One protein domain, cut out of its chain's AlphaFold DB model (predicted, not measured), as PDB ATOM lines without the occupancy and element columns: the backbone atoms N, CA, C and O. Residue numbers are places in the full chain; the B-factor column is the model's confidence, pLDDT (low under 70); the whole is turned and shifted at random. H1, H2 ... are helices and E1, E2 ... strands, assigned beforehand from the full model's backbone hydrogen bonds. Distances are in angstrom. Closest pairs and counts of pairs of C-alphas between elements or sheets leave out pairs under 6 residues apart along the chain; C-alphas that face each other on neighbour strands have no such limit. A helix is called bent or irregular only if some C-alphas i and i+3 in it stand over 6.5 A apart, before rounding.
ATOM      1  N   GLY A   3     250.136 180.996 226.643       93.56
ATOM      2  CA  GLY A   3     249.426 179.810 227.119       93.56
ATOM      3  C   GLY A   3     249.648 178.633 226.177       93.56
ATOM      4  O   GLY A   3     249.989 178.834 225.015       93.56
ATOM      5  N   LYS A   4     249.429 177.415 226.672       95.12
ATOM      6  CA  LYS A   4     249.499 176.190 225.875       95.12
ATOM      7  C   LYS A   4     248.135 175.512 225.856       95.12
ATOM      8  O   LYS A   4     247.524 175.335 226.910       95.12
ATOM      9  N   LYS A   5     247.654 175.171 224.665       93.94
ATOM     10  CA  LYS A   5     246.414 174.422 224.451       93.94
ATOM     11  C   LYS A   5     246.647 172.918 224.619       93.94
ATOM     12  O   LYS A   5     247.778 172.439 224.545       93.94
ATOM     13  N   GLU A   6     245.565 172.170 224.824       93.81
ATOM     14  CA  GLU A   6     245.599 170.700 224.926       93.81
ATOM     15  C   GLU A   6     246.126 170.030 223.649       93.81
ATOM     16  O   GLU A   6     246.798 169.005 223.725       93.81
ATOM     17  N   ASP A   7     245.879 170.640 222.485       93.88
ATOM     18  CA  ASP A   7     246.383 170.190 221.181       93.88
ATOM     19  C   ASP A   7     247.888 170.458 220.976       93.88
ATOM     20  O   ASP A   7     248.456 170.054 219.964       93.88
ATOM     21  N   GLY A   8     248.544 171.106 221.942       93.56
ATOM     22  CA  GLY A   8     249.963 171.433 221.916       93.56
ATOM     23  C   GLY A   8     250.292 172.829 221.388       93.56
ATOM     24  O   GLY A   8     251.427 173.254 221.602       93.56
ATOM     25  N   ASN A   9     249.332 173.547 220.792       95.19
ATOM     26  CA  ASN A   9     249.553 174.879 220.224       95.19
ATOM     27  C   ASN A   9     249.786 175.936 221.314       95.19
ATOM     28  O   ASN A   9     249.131 175.949 222.363       95.19
ATOM     29  N   ASN A  10     250.694 176.867 221.041       97.12
ATOM     30  CA  ASN A  10     251.015 177.995 221.900       97.12
ATOM     31  C   ASN A  10     250.227 179.242 221.478       97.12
ATOM     32  O   ASN A  10     250.196 179.631 220.313       97.12
ATOM     33  N   VAL A  11     249.639 179.924 222.457       97.50
ATOM     34  CA  VAL A  11     248.793 181.103 222.253       97.50
ATOM     35  C   VAL A  11     249.415 182.315 222.922       97.50
ATOM     36  O   VAL A  11     249.614 182.326 224.140       97.50
ATOM     37  N   LEU A  12     249.639 183.374 222.153       97.81
ATOM     38  CA  LEU A  12     250.014 184.679 222.672       97.81
ATOM     39  C   LEU A  12     248.772 185.450 223.138       97.81
ATOM     40  O   LEU A  12     247.940 185.871 222.340       97.81
ATOM     41  N   PHE A  13     248.670 185.707 224.436       96.88
ATOM     42  CA  PHE A  13     247.665 186.593 225.010       96.88
ATOM     43  C   PHE A  13     248.209 188.014 225.150       96.88
ATOM     44  O   PHE A  13     249.163 188.258 225.905       96.88
ATOM     45  N   LEU A  14     247.552 188.943 224.458       97.44
ATOM     46  CA  LEU A  14     247.674 190.381 224.664       97.44
ATOM     47  C   LEU A  14     246.532 190.824 225.566       97.44
ATOM     48  O   LEU A  14     245.371 190.660 225.204       97.44
ATOM     49  N   ILE A  15     246.863 191.323 226.752       95.19
ATOM     50  CA  ILE A  15     245.873 191.675 227.769       95.19
ATOM     51  C   ILE A  15     245.868 193.185 227.944       95.19
ATOM     52  O   ILE A  15     246.885 193.777 228.299       95.19
ATOM     53  N   GLU A  16     244.701 193.781 227.746       93.75
ATOM     54  CA  GLU A  16     244.429 195.173 228.066       93.75
ATOM     55  C   GLU A  16     243.337 195.229 229.137       93.75
ATOM     56  O   GLU A  16     242.244 194.699 228.946       93.75
ATOM     57  N   TRP A  17     243.640 195.843 230.281       93.44
ATOM     58  CA  TRP A  17     242.709 195.975 231.400       93.44
ATOM     59  C   TRP A  17     242.241 197.423 231.520       93.44
ATOM     60  O   TRP A  17     243.057 198.334 231.655       93.44
ATOM     61  N   LYS A  18     240.925 197.615 231.493       92.12
ATOM     62  CA  LYS A  18     240.227 198.893 231.640       92.12
ATOM     63  C   LYS A  18     239.547 198.981 232.999       92.12
ATOM     64  O   LYS A  18     239.199 197.966 233.601       92.12
ATOM     65  N   TYR A  19     239.355 200.196 233.482       84.44
ATOM     66  CA  TYR A  19     238.611 200.502 234.689       84.44
ATOM     67  C   TYR A  19     237.457 201.472 234.394       84.44
ATOM     68  O   TYR A  19     236.353 201.017 234.097       84.44
ATOM     69  N   THR A  20     237.694 202.786 234.419       82.69
ATOM     70  CA  THR A  20     236.665 203.834 234.243       82.69
ATOM     71  C   THR A  20     236.913 204.704 233.011       82.69
ATOM     72  O   THR A  20     236.613 205.897 233.019       82.69
ATOM     73  N   GLU A  21     237.552 204.160 231.979       86.06
ATOM     74  CA  GLU A  21     237.878 204.922 230.779       86.06
ATOM     75  C   GLU A  21     236.606 205.399 230.089       86.06
ATOM     76  O   GLU A  21     235.696 204.616 229.828       86.06
ATOM     77  N   ASP A  22     236.602 206.682 229.751       87.00
ATOM     78  CA  ASP A  22     235.653 207.309 228.847       87.00
ATOM     79  C   ASP A  22     236.449 207.894 227.681       87.00
ATOM     80  O   ASP A  22     237.418 208.637 227.876       87.00
ATOM     81  N   TYR A  23     236.043 207.556 226.460       86.69
ATOM     82  CA  TYR A  23     236.662 208.084 225.256       86.69
ATOM     83  C   TYR A  23     235.687 208.976 224.504       86.69
ATOM     84  O   TYR A  23     234.555 208.609 224.169       86.69
ATOM     85  N   ARG A  24     236.172 210.172 224.183       86.69
ATOM     86  CA  ARG A  24     235.515 211.074 223.241       86.69
ATOM     87  C   ARG A  24     235.862 210.653 221.817       86.69
ATOM     88  O   ARG A  24     236.822 209.920 221.583       86.69
ATOM     89  N   ARG A  25     235.108 211.166 220.843       89.00
ATOM     90  CA  ARG A  25     235.469 211.073 219.422       89.00
ATOM     91  C   ARG A  25     236.708 211.931 219.159       89.00
ATOM     92  O   ARG A  25     236.614 213.064 218.701       89.00
ATOM     93  N   GLU A  26     237.866 211.385 219.488       88.81
ATOM     94  CA  GLU A  26     239.165 212.015 219.302       88.81
ATOM     95  C   GLU A  26     239.940 211.235 218.242       88.81
ATOM     96  O   GLU A  26     240.223 210.049 218.423       88.81
ATOM     97  N   ASN A  27     240.270 211.898 217.134       90.25
ATOM     98  CA  ASN A  27     241.107 211.305 216.101       90.25
ATOM     99  C   ASN A  27     242.577 211.381 216.542       90.25
ATOM    100  O   ASN A  27     243.128 212.466 216.714       90.25
ATOM    101  N   LYS A  28     243.221 210.227 216.715       89.75
ATOM    102  CA  LYS A  28     244.646 210.089 217.047       89.75
ATOM    103  C   LYS A  28     245.536 210.085 215.802       89.75
ATOM    104  O   LYS A  28     246.726 209.768 215.912       89.75
ATOM    105  N   TYR A  29     244.999 210.418 214.634       87.69
ATOM    106  CA  TYR A  29     245.755 210.535 213.398       87.69
ATOM    107  C   TYR A  29     246.892 211.554 213.535       87.69
ATOM    108  O   TYR A  29     246.674 212.724 213.838       87.69
ATOM    109  N   ILE A  30     248.116 211.094 213.268       87.50
ATOM    110  CA  ILE A  30     249.270 211.939 212.944       87.50
ATOM    111  C   ILE A  30     250.096 211.237 211.851       87.50
ATOM    112  O   ILE A  30     250.195 210.003 211.877       87.50
ATOM    113  N   PRO A  31     250.741 211.973 210.923       85.62
ATOM    114  CA  PRO A  31     251.438 211.381 209.774       85.62
ATOM    115  C   PRO A  31     252.492 210.320 210.128       85.62
ATOM    116  O   PRO A  31     252.721 209.373 209.379       85.62
ATOM    117  N   GLN A  32     253.144 210.452 211.283       88.12
ATOM    118  CA  GLN A  32     254.155 209.511 211.761       88.12
ATOM    119  C   GLN A  32     253.548 208.147 212.116       88.12
ATOM    120  O   GLN A  32     254.159 207.122 211.833       88.12
ATOM    121  N   ARG A  33     252.340 208.121 212.702       85.38
ATOM    122  CA  ARG A  33     251.637 206.873 213.047       85.38
ATOM    123  C   ARG A  33     251.151 206.156 211.793       85.38
ATOM    124  O   ARG A  33     251.297 204.943 211.701       85.38
ATOM    125  N   TYR A  34     250.636 206.917 210.831       84.00
ATOM    126  CA  TYR A  34     250.206 206.427 209.520       84.00
ATOM    127  C   TYR A  34     251.328 205.669 208.802       84.00
ATOM    128  O   TYR A  34     251.178 204.513 208.427       84.00
ATOM    129  N   LYS A  35     252.519 206.278 208.705       87.38
ATOM    130  CA  LYS A  35     253.668 205.671 208.007       87.38
ATOM    131  C   LYS A  35     254.076 204.299 208.548       87.38
ATOM    132  O   LYS A  35     254.737 203.552 207.826       87.38
ATOM    133  N   ILE A  36     253.741 204.011 209.805       89.88
ATOM    134  CA  ILE A  36     254.017 202.738 210.464       89.88
ATOM    135  C   ILE A  36     252.839 201.786 210.255       89.88
ATOM    136  O   ILE A  36     253.024 200.723 209.670       89.88
ATOM    137  N   TYR A  37     251.638 202.153 210.709       95.00
ATOM    138  CA  TYR A  37     250.527 201.204 210.772       95.00
ATOM    139  C   TYR A  37     249.847 200.966 209.423       95.00
ATOM    140  O   TYR A  37     249.480 199.830 209.159       95.00
ATOM    141  N   ASP A  38     249.739 201.957 208.535       94.69
ATOM    142  CA  ASP A  38     249.071 201.766 207.238       94.69
ATOM    143  C   ASP A  38     249.810 200.770 206.351       94.69
ATOM    144  O   ASP A  38     249.186 200.019 205.607       94.69
ATOM    145  N   LYS A  39     251.140 200.696 206.482       94.44
ATOM    146  CA  LYS A  39     251.930 199.661 205.810       94.44
ATOM    147  C   LYS A  39     251.511 198.265 206.261       94.44
ATOM    148  O   LYS A  39     251.325 197.408 205.412       94.44
ATOM    149  N   LEU A  40     251.329 198.075 207.570       96.69
ATOM    150  CA  LEU A  40     250.899 196.810 208.169       96.69
ATOM    151  C   LEU A  40     249.435 196.488 207.834       96.69
ATOM    152  O   LEU A  40     249.083 195.336 207.607       96.69
ATOM    153  N   LEU A  41     248.571 197.505 207.809       96.88
ATOM    154  CA  LEU A  41     247.154 197.368 207.467       96.88
ATOM    155  C   LEU A  41     246.940 197.014 205.987       96.88
ATOM    156  O   LEU A  41     245.974 196.325 205.664       96.88
ATOM    157  N   ALA A  42     247.843 197.455 205.109       95.69
ATOM    158  CA  ALA A  42     247.825 197.157 203.678       95.69
ATOM    159  C   ALA A  42     248.350 195.758 203.326       95.69
ATOM    160  O   ALA A  42     248.226 195.328 202.177       95.69
ATOM    161  N   GLU A  43     248.937 195.028 204.277       96.19
ATOM    162  CA  GLU A  43     249.435 193.684 204.004       96.19
ATOM    163  C   GLU A  43     248.277 192.699 203.749       96.19
ATOM    164  O   GLU A  43     247.308 192.669 204.515       96.19
ATOM    165  N   PRO A  44     248.373 191.819 202.730       93.81
ATOM    166  CA  PRO A  44     247.290 190.897 202.370       93.81
ATOM    167  C   PRO A  44     246.806 190.017 203.531       93.81
ATOM    168  O   PRO A  44     245.611 189.724 203.650       93.81
ATOM    169  N   ASN A  45     247.727 189.634 204.418       95.12
ATOM    170  CA  ASN A  45     247.470 188.748 205.551       95.12
ATOM    171  C   ASN A  45     247.080 189.486 206.837       95.12
ATOM    172  O   ASN A  45     246.777 188.828 207.829       95.12
ATOM    173  N   CYS A  46     246.992 190.822 206.818       97.44
ATOM    174  CA  CYS A  46     246.626 191.607 207.994       97.44
ATOM    175  C   CYS A  46     245.299 191.107 208.603       97.44
ATOM    176  O   CYS A  46     244.327 190.914 207.862       97.44
ATOM    177  N   PRO A  47     245.203 190.878 209.926       97.69
ATOM    178  CA  PRO A  47     243.985 190.365 210.565       97.69
ATOM    179  C   PRO A  47     242.830 191.377 210.581       97.69
ATOM    180  O   PRO A  47     241.690 190.995 210.861       97.69
ATOM    181  N   ILE A  48     243.110 192.652 210.297       97.88
ATOM    182  CA  ILE A  48     242.133 193.738 210.249       97.88
ATOM    183  C   ILE A  48     241.712 193.947 208.791       97.88
ATOM    184  O   ILE A  48     242.544 194.102 207.902       97.88
ATOM    185  N   LYS A  49     240.405 193.956 208.543       95.19
ATOM    186  CA  LYS A  49     239.773 194.263 207.264       95.19
ATOM    187  C   LYS A  49     239.098 195.629 207.369       95.19
ATOM    188  O   LYS A  49     237.992 195.740 207.894       95.19
ATOM    189  N   SER A  50     239.760 196.652 206.846       91.25
ATOM    190  CA  SER A  50     239.187 197.985 206.671       91.25
ATOM    191  C   SER A  50     239.700 198.583 205.369       91.25
ATOM    192  O   SER A  50     240.894 198.505 205.104       91.25
ATOM    193  N   ASP A  51     238.814 199.200 204.593       87.69
ATOM    194  CA  ASP A  51     239.190 200.001 203.419       87.69
ATOM    195  C   ASP A  51     239.431 201.479 203.799       87.69
ATOM    196  O   ASP A  51     239.872 202.283 202.983       87.69
ATOM    197  N   ASP A  52     239.141 201.846 205.053       91.19
ATOM    198  CA  ASP A  52     239.320 203.185 205.611       91.19
ATOM    199  C   ASP A  52     240.144 203.100 206.898       91.19
ATOM    200  O   ASP A  52     239.615 202.905 207.998       91.19
ATOM    201  N   TYR A  53     241.464 203.225 206.769       93.62
ATOM    202  CA  TYR A  53     242.374 203.138 207.912       93.62
ATOM    203  C   TYR A  53     242.202 204.298 208.889       93.62
ATOM    204  O   TYR A  53     242.351 204.099 210.092       93.62
ATOM    205  N   GLU A  54     241.794 205.481 208.418       93.00
ATOM    206  CA  GLU A  54     241.578 206.646 209.281       93.00
ATOM    207  C   GLU A  54     240.547 206.367 210.388       93.00
ATOM    208  O   GLU A  54     240.746 206.762 211.538       93.00
ATOM    209  N   SER A  55     239.485 205.605 210.092       94.00
ATOM    210  CA  SER A  55     238.493 205.203 211.097       94.00
ATOM    211  C   SER A  55     239.065 204.395 212.265       94.00
ATOM    212  O   SER A  55     238.471 204.397 213.346       94.00
ATOM    213  N   LEU A  56     240.213 203.741 212.088       96.06
ATOM    214  CA  LEU A  56     240.873 202.958 213.131       96.06
ATOM    215  C   LEU A  56     241.671 203.841 214.101       96.06
ATOM    216  O   LEU A  56     242.050 203.375 215.167       96.06
ATOM    217  N   TYR A  57     241.894 205.121 213.785       95.88
ATOM    218  CA  TYR A  57     242.666 206.044 214.625       95.88
ATOM    219  C   TYR A  57     241.846 206.746 215.712       95.88
ATOM    220  O   TYR A  57     242.363 207.626 216.392       95.88
ATOM    221  N   TYR A  58     240.592 206.365 215.933       95.69
ATOM    222  CA  TYR A  58     239.784 206.897 217.033       95.69
ATOM    223  C   TYR A  58     239.892 205.996 218.264       95.69
ATOM    224  O   TYR A  58     239.826 204.778 218.137       95.69
ATOM    225  N   GLU A  59     240.030 206.560 219.464       93.81
ATOM    226  CA  GLU A  59     240.048 205.750 220.696       93.81
ATOM    227  C   GLU A  59     238.661 205.188 221.020       93.81
ATOM    228  O   GLU A  59     237.697 205.941 220.902       93.81
ATOM    229  N   PRO A  60     238.520 203.921 221.451       94.31
ATOM    230  CA  PRO A  60     239.591 202.977 221.804       94.31
ATOM    231  C   PRO A  60     240.127 202.142 220.625       94.31
ATOM    232  O   PRO A  60     241.064 201.366 220.793       94.31
ATOM    233  N   PHE A  61     239.556 202.264 219.426       96.62
ATOM    234  CA  PHE A  61     239.928 201.449 218.261       96.62
ATOM    235  C   PHE A  61     241.399 201.594 217.863       96.62
ATOM    236  O   PHE A  61     241.998 200.626 217.407       96.62
ATOM    237  N   TYR A  62     242.007 202.755 218.112       96.00
ATOM    238  CA  TYR A  62     243.437 202.957 217.890       96.00
ATOM    239  C   TYR A  62     244.299 202.056 218.786       96.00
ATOM    240  O   TYR A  62     245.265 201.452 218.313       96.00
ATOM    241  N   GLN A  63     243.947 201.921 220.067       94.56
ATOM    242  CA  GLN A  63     244.599 200.973 220.976       94.56
ATOM    243  C   GLN A  63     244.376 199.532 220.514       94.56
ATOM    244  O   GLN A  63     245.341 198.768 220.409       94.56
ATOM    245  N   LEU A  64     243.138 199.198 220.131       96.75
ATOM    246  CA  LEU A  64     242.787 197.859 219.660       96.75
ATOM    247  C   LEU A  64     243.560 197.457 218.401       96.75
ATOM    248  O   LEU A  64     244.128 196.366 218.346       96.75
ATOM    249  N   MET A  65     243.658 198.367 217.433       97.50
ATOM    250  CA  MET A  65     244.436 198.199 216.212       97.50
ATOM    251  C   MET A  65     245.896 197.900 216.523       97.50
ATOM    252  O   MET A  65     246.452 196.936 216.000       97.50
ATOM    253  N   ARG A  66     246.521 198.689 217.400       96.75
ATOM    254  CA  ARG A  66     247.936 198.512 217.745       96.75
ATOM    255  C   ARG A  66     248.218 197.165 218.388       96.75
ATOM    256  O   ARG A  66     249.187 196.517 218.009       96.75
ATOM    257  N   GLN A  67     247.381 196.751 219.334       97.19
ATOM    258  CA  GLN A  67     247.527 195.452 219.984       97.19
ATOM    259  C   GLN A  67     247.320 194.316 218.981       97.19
ATOM    260  O   GLN A  67     248.141 193.411 218.895       97.19
ATOM    261  N   THR A  68     246.284 194.385 218.146       97.94
ATOM    262  CA  THR A  68     246.035 193.351 217.136       97.94
ATOM    263  C   THR A  68     247.175 193.233 216.120       97.94
ATOM    264  O   THR A  68     247.569 192.114 215.797       97.94
ATOM    265  N   LEU A  69     247.744 194.350 215.655       97.94
ATOM    266  CA  LEU A  69     248.901 194.333 214.752       97.94
ATOM    267  C   LEU A  69     250.158 193.775 215.434       97.94
ATOM    268  O   LEU A  69     250.870 192.984 214.821       97.94
ATOM    269  N   LEU A  70     250.404 194.140 216.697       97.50
ATOM    270  CA  LEU A  70     251.522 193.606 217.478       97.50
ATOM    271  C   LEU A  70     251.421 192.083 217.622       97.50
ATOM    272  O   LEU A  70     252.373 191.376 217.311       97.50
ATOM    273  N   GLY A  71     250.264 191.572 218.049       97.75
ATOM    274  CA  GLY A  71     250.063 190.136 218.259       97.75
ATOM    275  C   GLY A  71     250.189 189.335 216.971       97.75
ATOM    276  O   GLY A  71     250.761 188.250 216.976       97.75
ATOM    277  N   TRP A  72     249.704 189.890 215.860       98.12
ATOM    278  CA  TRP A  72     249.870 189.277 214.549       98.12
ATOM    279  C   TRP A  72     251.334 189.201 214.120       98.12
ATOM    280  O   TRP A  72     251.777 188.113 213.769       98.12
ATOM    281  N   LYS A  73     252.089 190.306 214.195       97.94
ATOM    282  CA  LYS A  73     253.506 190.303 213.804       97.94
ATOM    283  C   LYS A  73     254.363 189.414 214.695       97.94
ATOM    284  O   LYS A  73     255.175 188.667 214.180       97.94
ATOM    285  N   MET A  74     254.107 189.390 216.002       97.81
ATOM    286  CA  MET A  74     254.801 188.470 216.908       97.81
ATOM    287  C   MET A  74     254.583 186.999 216.526       97.81
ATOM    288  O   MET A  74     255.530 186.223 216.525       97.81
ATOM    289  N   VAL A  75     253.353 186.610 216.182       97.69
ATOM    290  CA  VAL A  75     253.067 185.237 215.731       97.69
ATOM    291  C   VAL A  75     253.705 184.953 214.369       97.69
ATOM    292  O   VAL A  75     254.272 183.885 214.177       97.69
ATOM    293  N   GLU A  76     253.638 185.900 213.431       97.38
ATOM    294  CA  GLU A  76     254.250 185.763 212.102       97.38
ATOM    295  C   GLU A  76     255.776 185.601 212.178       97.38
ATOM    296  O   GLU A  76     256.339 184.767 211.469       97.38
ATOM    297  N   ASP A  77     256.422 186.326 213.091       97.06
ATOM    298  CA  ASP A  77     257.869 186.283 213.321       97.06
ATOM    299  C   ASP A  77     258.297 185.093 214.213       97.06
ATOM    300  O   ASP A  77     259.483 184.906 214.485       97.06
ATOM    301  N   GLY A  78     257.349 184.260 214.665       95.56
ATOM    302  CA  GLY A  78     257.622 183.087 215.502       95.56
ATOM    303  C   GLY A  78     258.054 183.422 216.934       95.56
ATOM    304  O   GLY A  78     258.644 182.577 217.620       95.56
ATOM    305  N   GLU A  79     257.759 184.634 217.409       95.88
ATOM    306  CA  GLU A  79     258.088 185.084 218.760       95.88
ATOM    307  C   GLU A  79     257.458 184.162 219.805       95.88
ATOM    308  O   GLU A  79     256.274 183.817 219.747       95.88
ATOM    309  N   TYR A  80     258.270 183.753 220.781       94.19
ATOM    310  CA  TYR A  80     257.893 182.792 221.825       94.19
ATOM    311  C   TYR A  80     257.344 181.449 221.310       94.19
ATOM    312  O   TYR A  80     256.706 180.722 222.073       94.19
ATOM    313  N   SER A  81     257.593 181.113 220.037       95.56
ATOM    314  CA  SER A  81     257.051 179.912 219.391       95.56
ATOM    315  C   SER A  81     255.522 179.833 219.496       95.56
ATOM    316  O   SER A  81     254.980 178.760 219.755       95.56
ATOM    317  N   CYS A  82     254.837 180.976 219.376       96.69
ATOM    318  CA  CYS A  82     253.378 181.053 219.382       96.69
ATOM    319  C   CYS A  82     252.787 180.788 217.994       96.69
ATOM    320  O   CYS A  82     253.217 181.382 217.011       96.69
ATOM    321  N   ASP A  83     251.742 179.965 217.943       96.56
ATOM    322  CA  ASP A  83     251.023 179.601 216.716       96.56
ATOM    323  C   ASP A  83     249.858 180.559 216.429       96.56
ATOM    324  O   ASP A  83     249.413 180.739 215.294       96.56
ATOM    325  N   GLU A  84     249.330 181.199 217.474       96.31
ATOM    326  CA  GLU A  84     248.239 182.156 217.351       96.31
ATOM    327  C   GLU A  84     248.282 183.228 218.443       96.31
ATOM    328  O   GLU A  84     249.040 183.143 219.409       96.31
ATOM    329  N   PHE A  85     247.422 184.238 218.303       97.75
ATOM    330  CA  PHE A  85     247.245 185.274 219.312       97.75
ATOM    331  C   PHE A  85     245.769 185.480 219.648       97.75
ATOM    332  O   PHE A  85     244.885 185.313 218.802       97.75
ATOM    333  N   VAL A  86     245.532 185.924 220.878       97.81
ATOM    334  CA  VAL A  86     244.245 186.381 221.396       97.81
ATOM    335  C   VAL A  86     244.449 187.747 222.040       97.81
ATOM    336  O   VAL A  86     245.284 187.917 222.928       97.81
ATOM    337  N   HIS A  87     243.660 188.726 221.608       97.81
ATOM    338  CA  HIS A  87     243.548 190.019 222.259       97.81
ATOM    339  C   HIS A  87     242.395 189.973 223.272       97.81
ATOM    340  O   HIS A  87     241.222 189.895 222.905       97.81
ATOM    341  N   LEU A  88     242.747 190.000 224.555       97.06
ATOM    342  CA  LEU A  88     241.826 190.009 225.677       97.06
ATOM    343  C   LEU A  88     241.664 191.427 226.229       97.06
ATOM    344  O   LEU A  88     242.607 192.011 226.756       97.06
ATOM    345  N   HIS A  89     240.443 191.938 226.158       96.06
ATOM    346  CA  HIS A  89     240.069 193.242 226.678       96.06
ATOM    347  C   HIS A  89     239.219 193.056 227.937       96.06
ATOM    348  O   HIS A  89     238.070 192.612 227.884       96.06
ATOM    349  N   ILE A  90     239.813 193.340 229.091       95.19
ATOM    350  CA  ILE A  90     239.184 193.163 230.396       95.19
ATOM    351  C   ILE A  90     238.519 194.482 230.779       95.19
ATOM    352  O   ILE A  90     239.212 195.469 231.002       95.19
ATOM    353  N   VAL A  91     237.186 194.511 230.836       94.31
ATOM    354  CA  VAL A  91     236.403 195.741 231.041       94.31
ATOM    355  C   VAL A  91     235.268 195.489 232.042       94.31
ATOM    356  O   VAL A  91     234.499 194.546 231.837       94.31
ATOM    357  N   PRO A  92     235.120 196.299 233.112       92.94
ATOM    358  CA  PRO A  92     233.968 196.226 234.013       92.94
ATOM    359  C   PRO A  92     232.649 196.337 233.248       92.94
ATOM    360  O   PRO A  92     232.520 197.162 232.341       92.94
ATOM    361  N   LYS A  93     231.640 195.537 233.614       91.56
ATOM    362  CA  LYS A  93     230.332 195.547 232.922       91.56
ATOM    363  C   LYS A  93     229.593 196.871 233.104       91.56
ATOM    364  O   LYS A  93     228.711 197.200 232.306       91.56
ATOM    365  N   GLU A  94     229.945 197.581 234.167       91.44
ATOM    366  CA  GLU A  94     229.437 198.867 234.615       91.44
ATOM    367  C   GLU A  94     230.027 200.027 233.804       91.44
ATOM    368  O   GLU A  94     229.426 201.098 233.771       91.44
ATOM    369  N   ASN A  95     231.150 199.828 233.097       91.75
ATOM    370  CA  ASN A  95     231.724 200.854 232.226       91.75
ATOM    371  C   ASN A  95     230.956 200.937 230.892       91.75
ATOM    372  O   ASN A  95     231.453 200.575 229.823       91.75
ATOM    373  N   LYS A  96     229.705 201.401 230.972       92.56
ATOM    374  CA  LYS A  96     228.815 201.592 229.817       92.56
ATOM    375  C   LYS A  96     229.335 202.645 228.847       92.56
ATOM    376  O   LYS A  96     229.187 202.474 227.642       92.56
ATOM    377  N   GLU A  97     230.015 203.669 229.356       91.50
ATOM    378  CA  GLU A  97     230.602 204.727 228.528       91.50
ATOM    379  C   GLU A  97     231.636 204.188 227.537       91.50
ATOM    380  O   GLU A  97     231.668 204.624 226.387       91.50
ATOM    381  N   LEU A  98     232.442 203.205 227.945       92.06
ATOM    382  CA  LEU A  98     233.356 202.511 227.044       92.06
ATOM    383  C   LEU A  98     232.649 201.450 226.193       92.06
ATOM    384  O   LEU A  98     232.907 201.350 224.994       92.06
ATOM    385  N   LEU A  99     231.815 200.610 226.815       93.25
ATOM    386  CA  LEU A  99     231.254 199.422 226.165       93.25
ATOM    387  C   LEU A  99     230.237 199.772 225.077       93.25
ATOM    388  O   LEU A  99     230.275 199.179 223.998       93.25
ATOM    389  N   ASP A 100     229.372 200.750 225.328       93.69
ATOM    390  CA  ASP A 100     228.216 201.037 224.476       93.69
ATOM    391  C   ASP A 100     228.521 202.130 223.434       93.69
ATOM    392  O   ASP A 100     227.723 202.401 222.538       93.69
ATOM    393  N   ARG A 101     229.700 202.762 223.507       93.06
ATOM    394  CA  ARG A 101     230.061 203.894 222.649       93.06
ATOM    395  C   ARG A 101     230.923 203.484 221.458       93.06
ATOM    396  O   ARG A 101     232.053 203.023 221.600       93.06
ATOM    397  N   VAL A 102     230.441 203.796 220.254       95.75
ATOM    398  CA  VAL A 102     231.233 203.737 219.014       95.75
ATOM    399  C   VAL A 102     231.740 205.136 218.668       95.75
ATOM    400  O   VAL A 102     231.041 205.974 218.098       95.75
ATOM    401  N   THR A 103     232.980 205.414 219.056       94.38
ATOM    402  CA  THR A 103     233.615 206.728 218.875       94.38
ATOM    403  C   THR A 103     234.010 207.002 217.427       94.38
ATOM    404  O   THR A 103     233.860 208.136 216.966       94.38
ATOM    405  N   SER A 104     234.473 205.987 216.694       94.50
ATOM    406  CA  SER A 104     234.853 206.106 215.288       94.50
ATOM    407  C   SER A 104     233.626 206.356 214.403       94.50
ATOM    408  O   SER A 104     232.653 205.609 214.484       94.50
ATOM    409  N   PRO A 105     233.639 207.379 213.531       90.81
ATOM    410  CA  PRO A 105     232.463 207.764 212.749       90.81
ATOM    411  C   PRO A 105     232.062 206.742 211.674       90.81
ATOM    412  O   PRO A 105     230.903 206.715 211.258       90.81
ATOM    413  N   LYS A 106     233.009 205.926 211.197       93.38
ATOM    414  CA  LYS A 106     232.791 205.004 210.073       93.38
ATOM    415  C   LYS A 106     232.695 203.537 210.491       93.38
ATOM    416  O   LYS A 106     232.126 202.754 209.733       93.38
ATOM    417  N   LEU A 107     233.165 203.173 211.689       94.56
ATOM    418  CA  LEU A 107     232.959 201.824 212.222       94.56
ATOM    419  C   LEU A 107     231.484 201.598 212.574       94.56
ATOM    420  O   LEU A 107     230.776 202.519 212.982       94.56
ATOM    421  N   LYS A 108     231.004 200.368 212.372       94.12
ATOM    422  CA  LYS A 108     229.589 199.997 212.509       94.12
ATOM    423  C   LYS A 108     229.421 198.913 213.566       94.12
ATOM    424  O   LYS A 108     230.055 197.871 213.467       94.12
ATOM    425  N   GLY A 109     228.534 199.145 214.525       93.94
ATOM    426  CA  GLY A 109     228.173 198.212 215.593       93.94
ATOM    427  C   GLY A 109     227.309 198.921 216.634       93.94
ATOM    428  O   GLY A 109     227.288 200.151 216.663       93.94
ATOM    429  N   ASN A 110     226.599 198.164 217.469       94.38
ATOM    430  CA  ASN A 110     225.817 198.731 218.575       94.38
ATOM    431  C   ASN A 110     226.656 198.927 219.842       94.38
ATOM    432  O   ASN A 110     226.204 199.548 220.796       94.38
ATOM    433  N   SER A 111     227.875 198.390 219.855       95.81
ATOM    434  CA  SER A 111     228.832 198.488 220.951       95.81
ATOM    435  C   SER A 111     230.252 198.627 220.407       95.81
ATOM    436  O   SER A 111     230.527 198.343 219.235       95.81
ATOM    437  N   MET A 112     231.179 199.033 221.273       96.00
ATOM    438  CA  MET A 112     232.606 199.099 220.958       96.00
ATOM    439  C   MET A 112     233.145 197.738 220.492       96.00
ATOM    440  O   MET A 112     233.898 197.665 219.518       96.00
ATOM    441  N   SER A 113     232.721 196.650 221.140       96.50
ATOM    442  CA  SER A 113     233.171 195.300 220.799       96.50
ATOM    443  C   SER A 113     232.613 194.823 219.461       96.50
ATOM    444  O   SER A 113     233.374 194.279 218.663       96.50
ATOM    445  N   GLU A 114     231.333 195.077 219.174       97.25
ATOM    446  CA  GLU A 114     230.724 194.757 217.880       97.25
ATOM    447  C   GLU A 114     231.394 195.529 216.743       97.25
ATOM    448  O   GLU A 114     231.734 194.939 215.717       97.25
ATOM    449  N   ALA A 115     231.629 196.830 216.942       97.12
ATOM    450  CA  ALA A 115     232.293 197.675 215.958       97.12
ATOM    451  C   ALA A 115     233.713 197.190 215.648       97.12
ATOM    452  O   ALA A 115     234.100 197.121 214.481       97.12
ATOM    453  N   TRP A 116     234.468 196.791 216.675       97.88
ATOM    454  CA  TRP A 116     235.804 196.239 216.483       97.88
ATOM    455  C   TRP A 116     235.780 194.857 215.823       97.88
ATOM    456  O   TRP A 116     236.482 194.623 214.843       97.88
ATOM    457  N   GLN A 117     234.925 193.942 216.284       97.50
ATOM    458  CA  GLN A 117     234.775 192.621 215.666       97.50
ATOM    459  C   GLN A 117     234.306 192.707 214.208       97.50
ATOM    460  O   GLN A 117     234.619 191.820 213.414       97.50
ATOM    461  N   GLY A 118     233.577 193.760 213.833       96.75
ATOM    462  CA  GLY A 118     233.157 194.021 212.457       96.75
ATOM    463  C   GLY A 118     234.319 194.185 211.473       96.75
ATOM    464  O   GLY A 118     234.162 193.832 210.306       96.75
ATOM    465  N   VAL A 119     235.483 194.645 211.943       97.00
ATOM    466  CA  VAL A 119     236.686 194.839 211.118       97.00
ATOM    467  C   VAL A 119     237.732 193.739 211.292       97.00
ATOM    468  O   VAL A 119     238.817 193.850 210.742       97.00
ATOM    469  N   LEU A 120     237.454 192.658 212.024       97.81
ATOM    470  CA  LEU A 120     238.392 191.537 212.162       97.81
ATOM    471  C   LEU A 120     238.056 190.409 211.183       97.81
ATOM    472  O   LEU A 120     236.904 189.984 211.088       97.81
ATOM    473  N   LYS A 121     239.076 189.851 210.518       97.31
ATOM    474  CA  LYS A 121     238.935 188.620 209.716       97.31
ATOM    475  C   LYS A 121     238.521 187.434 210.591       97.31
ATOM    476  O   LYS A 121     237.655 186.650 210.214       97.31
ATOM    477  N   GLU A 122     239.094 187.339 211.791       97.19
ATOM    478  CA  GLU A 122     238.773 186.312 212.783       97.19
ATOM    479  C   GLU A 122     238.257 186.939 214.080       97.19
ATOM    480  O   GLU A 122     239.015 187.218 215.009       97.19
ATOM    481  N   LYS A 123     236.936 187.117 214.174       96.94
ATOM    482  CA  LYS A 123     236.274 187.756 215.328       96.94
ATOM    483  C   LYS A 123     236.629 187.119 216.675       96.94
ATOM    484  O   LYS A 123     236.744 187.820 217.673       96.94
ATOM    485  N   LYS A 124     236.850 185.798 216.690       95.50
ATOM    486  CA  LYS A 124     237.211 185.016 217.886       95.50
ATOM    487  C   LYS A 124     238.562 185.402 218.504       95.50
ATOM    488  O   LYS A 124     238.795 185.077 219.661       95.50
ATOM    489  N   ARG A 125     239.442 186.086 217.756       95.56
ATOM    490  CA  ARG A 125     240.745 186.553 218.261       95.56
ATOM    491  C   ARG A 125     240.623 187.744 219.206       95.56
ATOM    492  O   ARG A 125     241.606 188.085 219.851       95.56
ATOM    493  N   TYR A 126     239.455 188.378 219.292       98.00
ATOM    494  CA  TYR A 126     239.196 189.469 220.221       98.00
ATOM    495  C   TYR A 126     238.081 189.098 221.192       98.00
ATOM    496  O   TYR A 126     236.945 188.832 220.788       98.00
ATOM    497  N   LEU A 127     238.413 189.106 222.479       97.19
ATOM    498  CA  LEU A 127     237.509 188.741 223.558       97.19
ATOM    499  C   LEU A 127     237.362 189.908 224.524       97.19
ATOM    500  O   LEU A 127     238.357 190.461 224.986       97.19
ATOM    501  N   VAL A 128     236.117 190.228 224.874       96.25
ATOM    502  CA  VAL A 128     235.804 191.155 225.965       96.25
ATOM    503  C   VAL A 128     235.297 190.350 227.151       96.25
ATOM    504  O   VAL A 128     234.380 189.535 227.012       96.25
ATOM    505  N   ILE A 129     235.898 190.554 228.318       95.75
ATOM    506  CA  ILE A 129     235.561 189.833 229.546       95.75
ATOM    507  C   ILE A 129     235.533 190.800 230.727       95.75
ATOM    508  O   ILE A 129     236.297 191.757 230.759       95.75
ATOM    509  N   SER A 130     234.666 190.562 231.709       93.38
ATOM    510  CA  SER A 130     234.686 191.373 232.928       93.38
ATOM    511  C   SER A 130     235.785 190.907 233.885       93.38
ATOM    512  O   SER A 130     236.106 189.711 233.882       93.38
ATOM    513  N   PRO A 131     236.343 191.803 234.720       91.00
ATOM    514  CA  PRO A 131     237.291 191.442 235.768       91.00
ATOM    515  C   PRO A 131     236.871 190.214 236.574       91.00
ATOM    516  O   PRO A 131     237.652 189.277 236.704       91.00
TER     517      PRO A 131
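AT A GLANCE: This is residues 3 to 131 of the 158 residues of an uncharacterized protein of Anaerolineaceae bacterium 4572_5.1 (UniProt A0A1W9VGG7). A small, twisted sheet of three parallel strands, E1, E2 and E3, has one long helix, H3, lying over one of its faces and running along the strands; the sheet's other face has no named helix. H3 sits between this sheet and the short helix H1, while H5 is on the sheet near E3, and a long unnamed stretch, residues 18 to 30, runs from the end of E1 round the outside to H1. The printed part has 129 residues, with five named helices and three named strands in the order E1 H1 H2 H3 E2 H4 H5 E3; the sheet's order is E1 E2 E3. The class is mixed, helices and strands, with under half of the residues in named elements. The whole is compact, with a radius of gyration of the C-alphas of 14.7 A and spans of 41 by 35 by 21 A.

IN THESE COORDINATES: Residues 3 to 4 pair antiparallel with residues 10 to 11 of E1, a strand of residues 10 to 17 that begins at C-alpha 10, (251.015, 177.995, 221.900), and is 22.0 A long. H1 is residues 31 to 41, 14.8 A, neither bent nor irregular, but only just: C-alphas 35 and 38 are 6.1 A apart. H2, residues 53 to 57, comes before H3, residues 61 to 76, which begins at C-alpha 61, (239.928, 201.449, 218.261), and measures 22.1 A. E2, residues 84 to 90, is 19.3 A long. H4 is residues 96 to 99, and H5 is residues 112 to 118. E3, residues 126 to 129, ends at C-alpha 129, (235.561, 189.833, 229.546).

HOW THE PARTS SIT: E2 is the inner strand, and E1 and E3 are edge strands. E1 and E2 are parallel at 21 degrees, with N 14 and O 86 2.9 A apart and N 88 and O 14 2.8 A apart, both within hydrogen-bond range. E2 and E3 are parallel at 33 degrees, with N 89 and O 127 within hydrogen-bond range at 2.8 A. The sheet is only just strongly twisted, its C-alphas lying up to 4.2 A off their best plane. H3 is on the sheet at a height over the sheet of 9.1 A; it lies over E2 and only just over E1, where 3 of its C-alphas fall, and runs along the strands, at 21 degrees to E2 on the local plane. The closest C-alphas of H3 and E2 are those of Gly 71 and Phe 85, 5.7 A apart. H5 is also on the sheet, and its closest C-alpha pair with E3 is Gln 117 and Tyr 126, 7.1 A. With H3 and H5 on one face the sheet makes two layers. E1, H1 H2 H3, E2 and E2, H4 H5, E3 are strand-helix-strand units, two parallel neighbour strands with helices between, and the second has a right-handed crossover. H1 and H3 are close but not clearly touching, at a steep tilt of 51 degrees, the same way; their closest C-alphas, of Leu 40 and Leu 69, are 7.3 A apart. H2 is close to H3 but not clearly touching it, the C-alphas of Leu 56 and Tyr 62 being closest at 5.4 A. H4 and H5 only just touch, with 3 pairs of C-alphas within 8 A, the closest those of Leu 99 and Met 112, 5.4 A. In H3 and H5 every O i to N i+4 pair is within hydrogen-bond range; H1 has 4 of 7, H2 has 0 of 1 but 2 of 2 O i to N i+3 pairs, and H4 is too short for an O i to N i+4 pair.

THE WHOLE: The two C-alphas farthest apart, of Glu 6 and Pro 31, are 43.8 A apart. The printed part has no cut. The links E1 to H1, H1 to H2 and H4 to H5 are long. The mean pLDDT of the printed part is 94.2, and no printed residue is under 70.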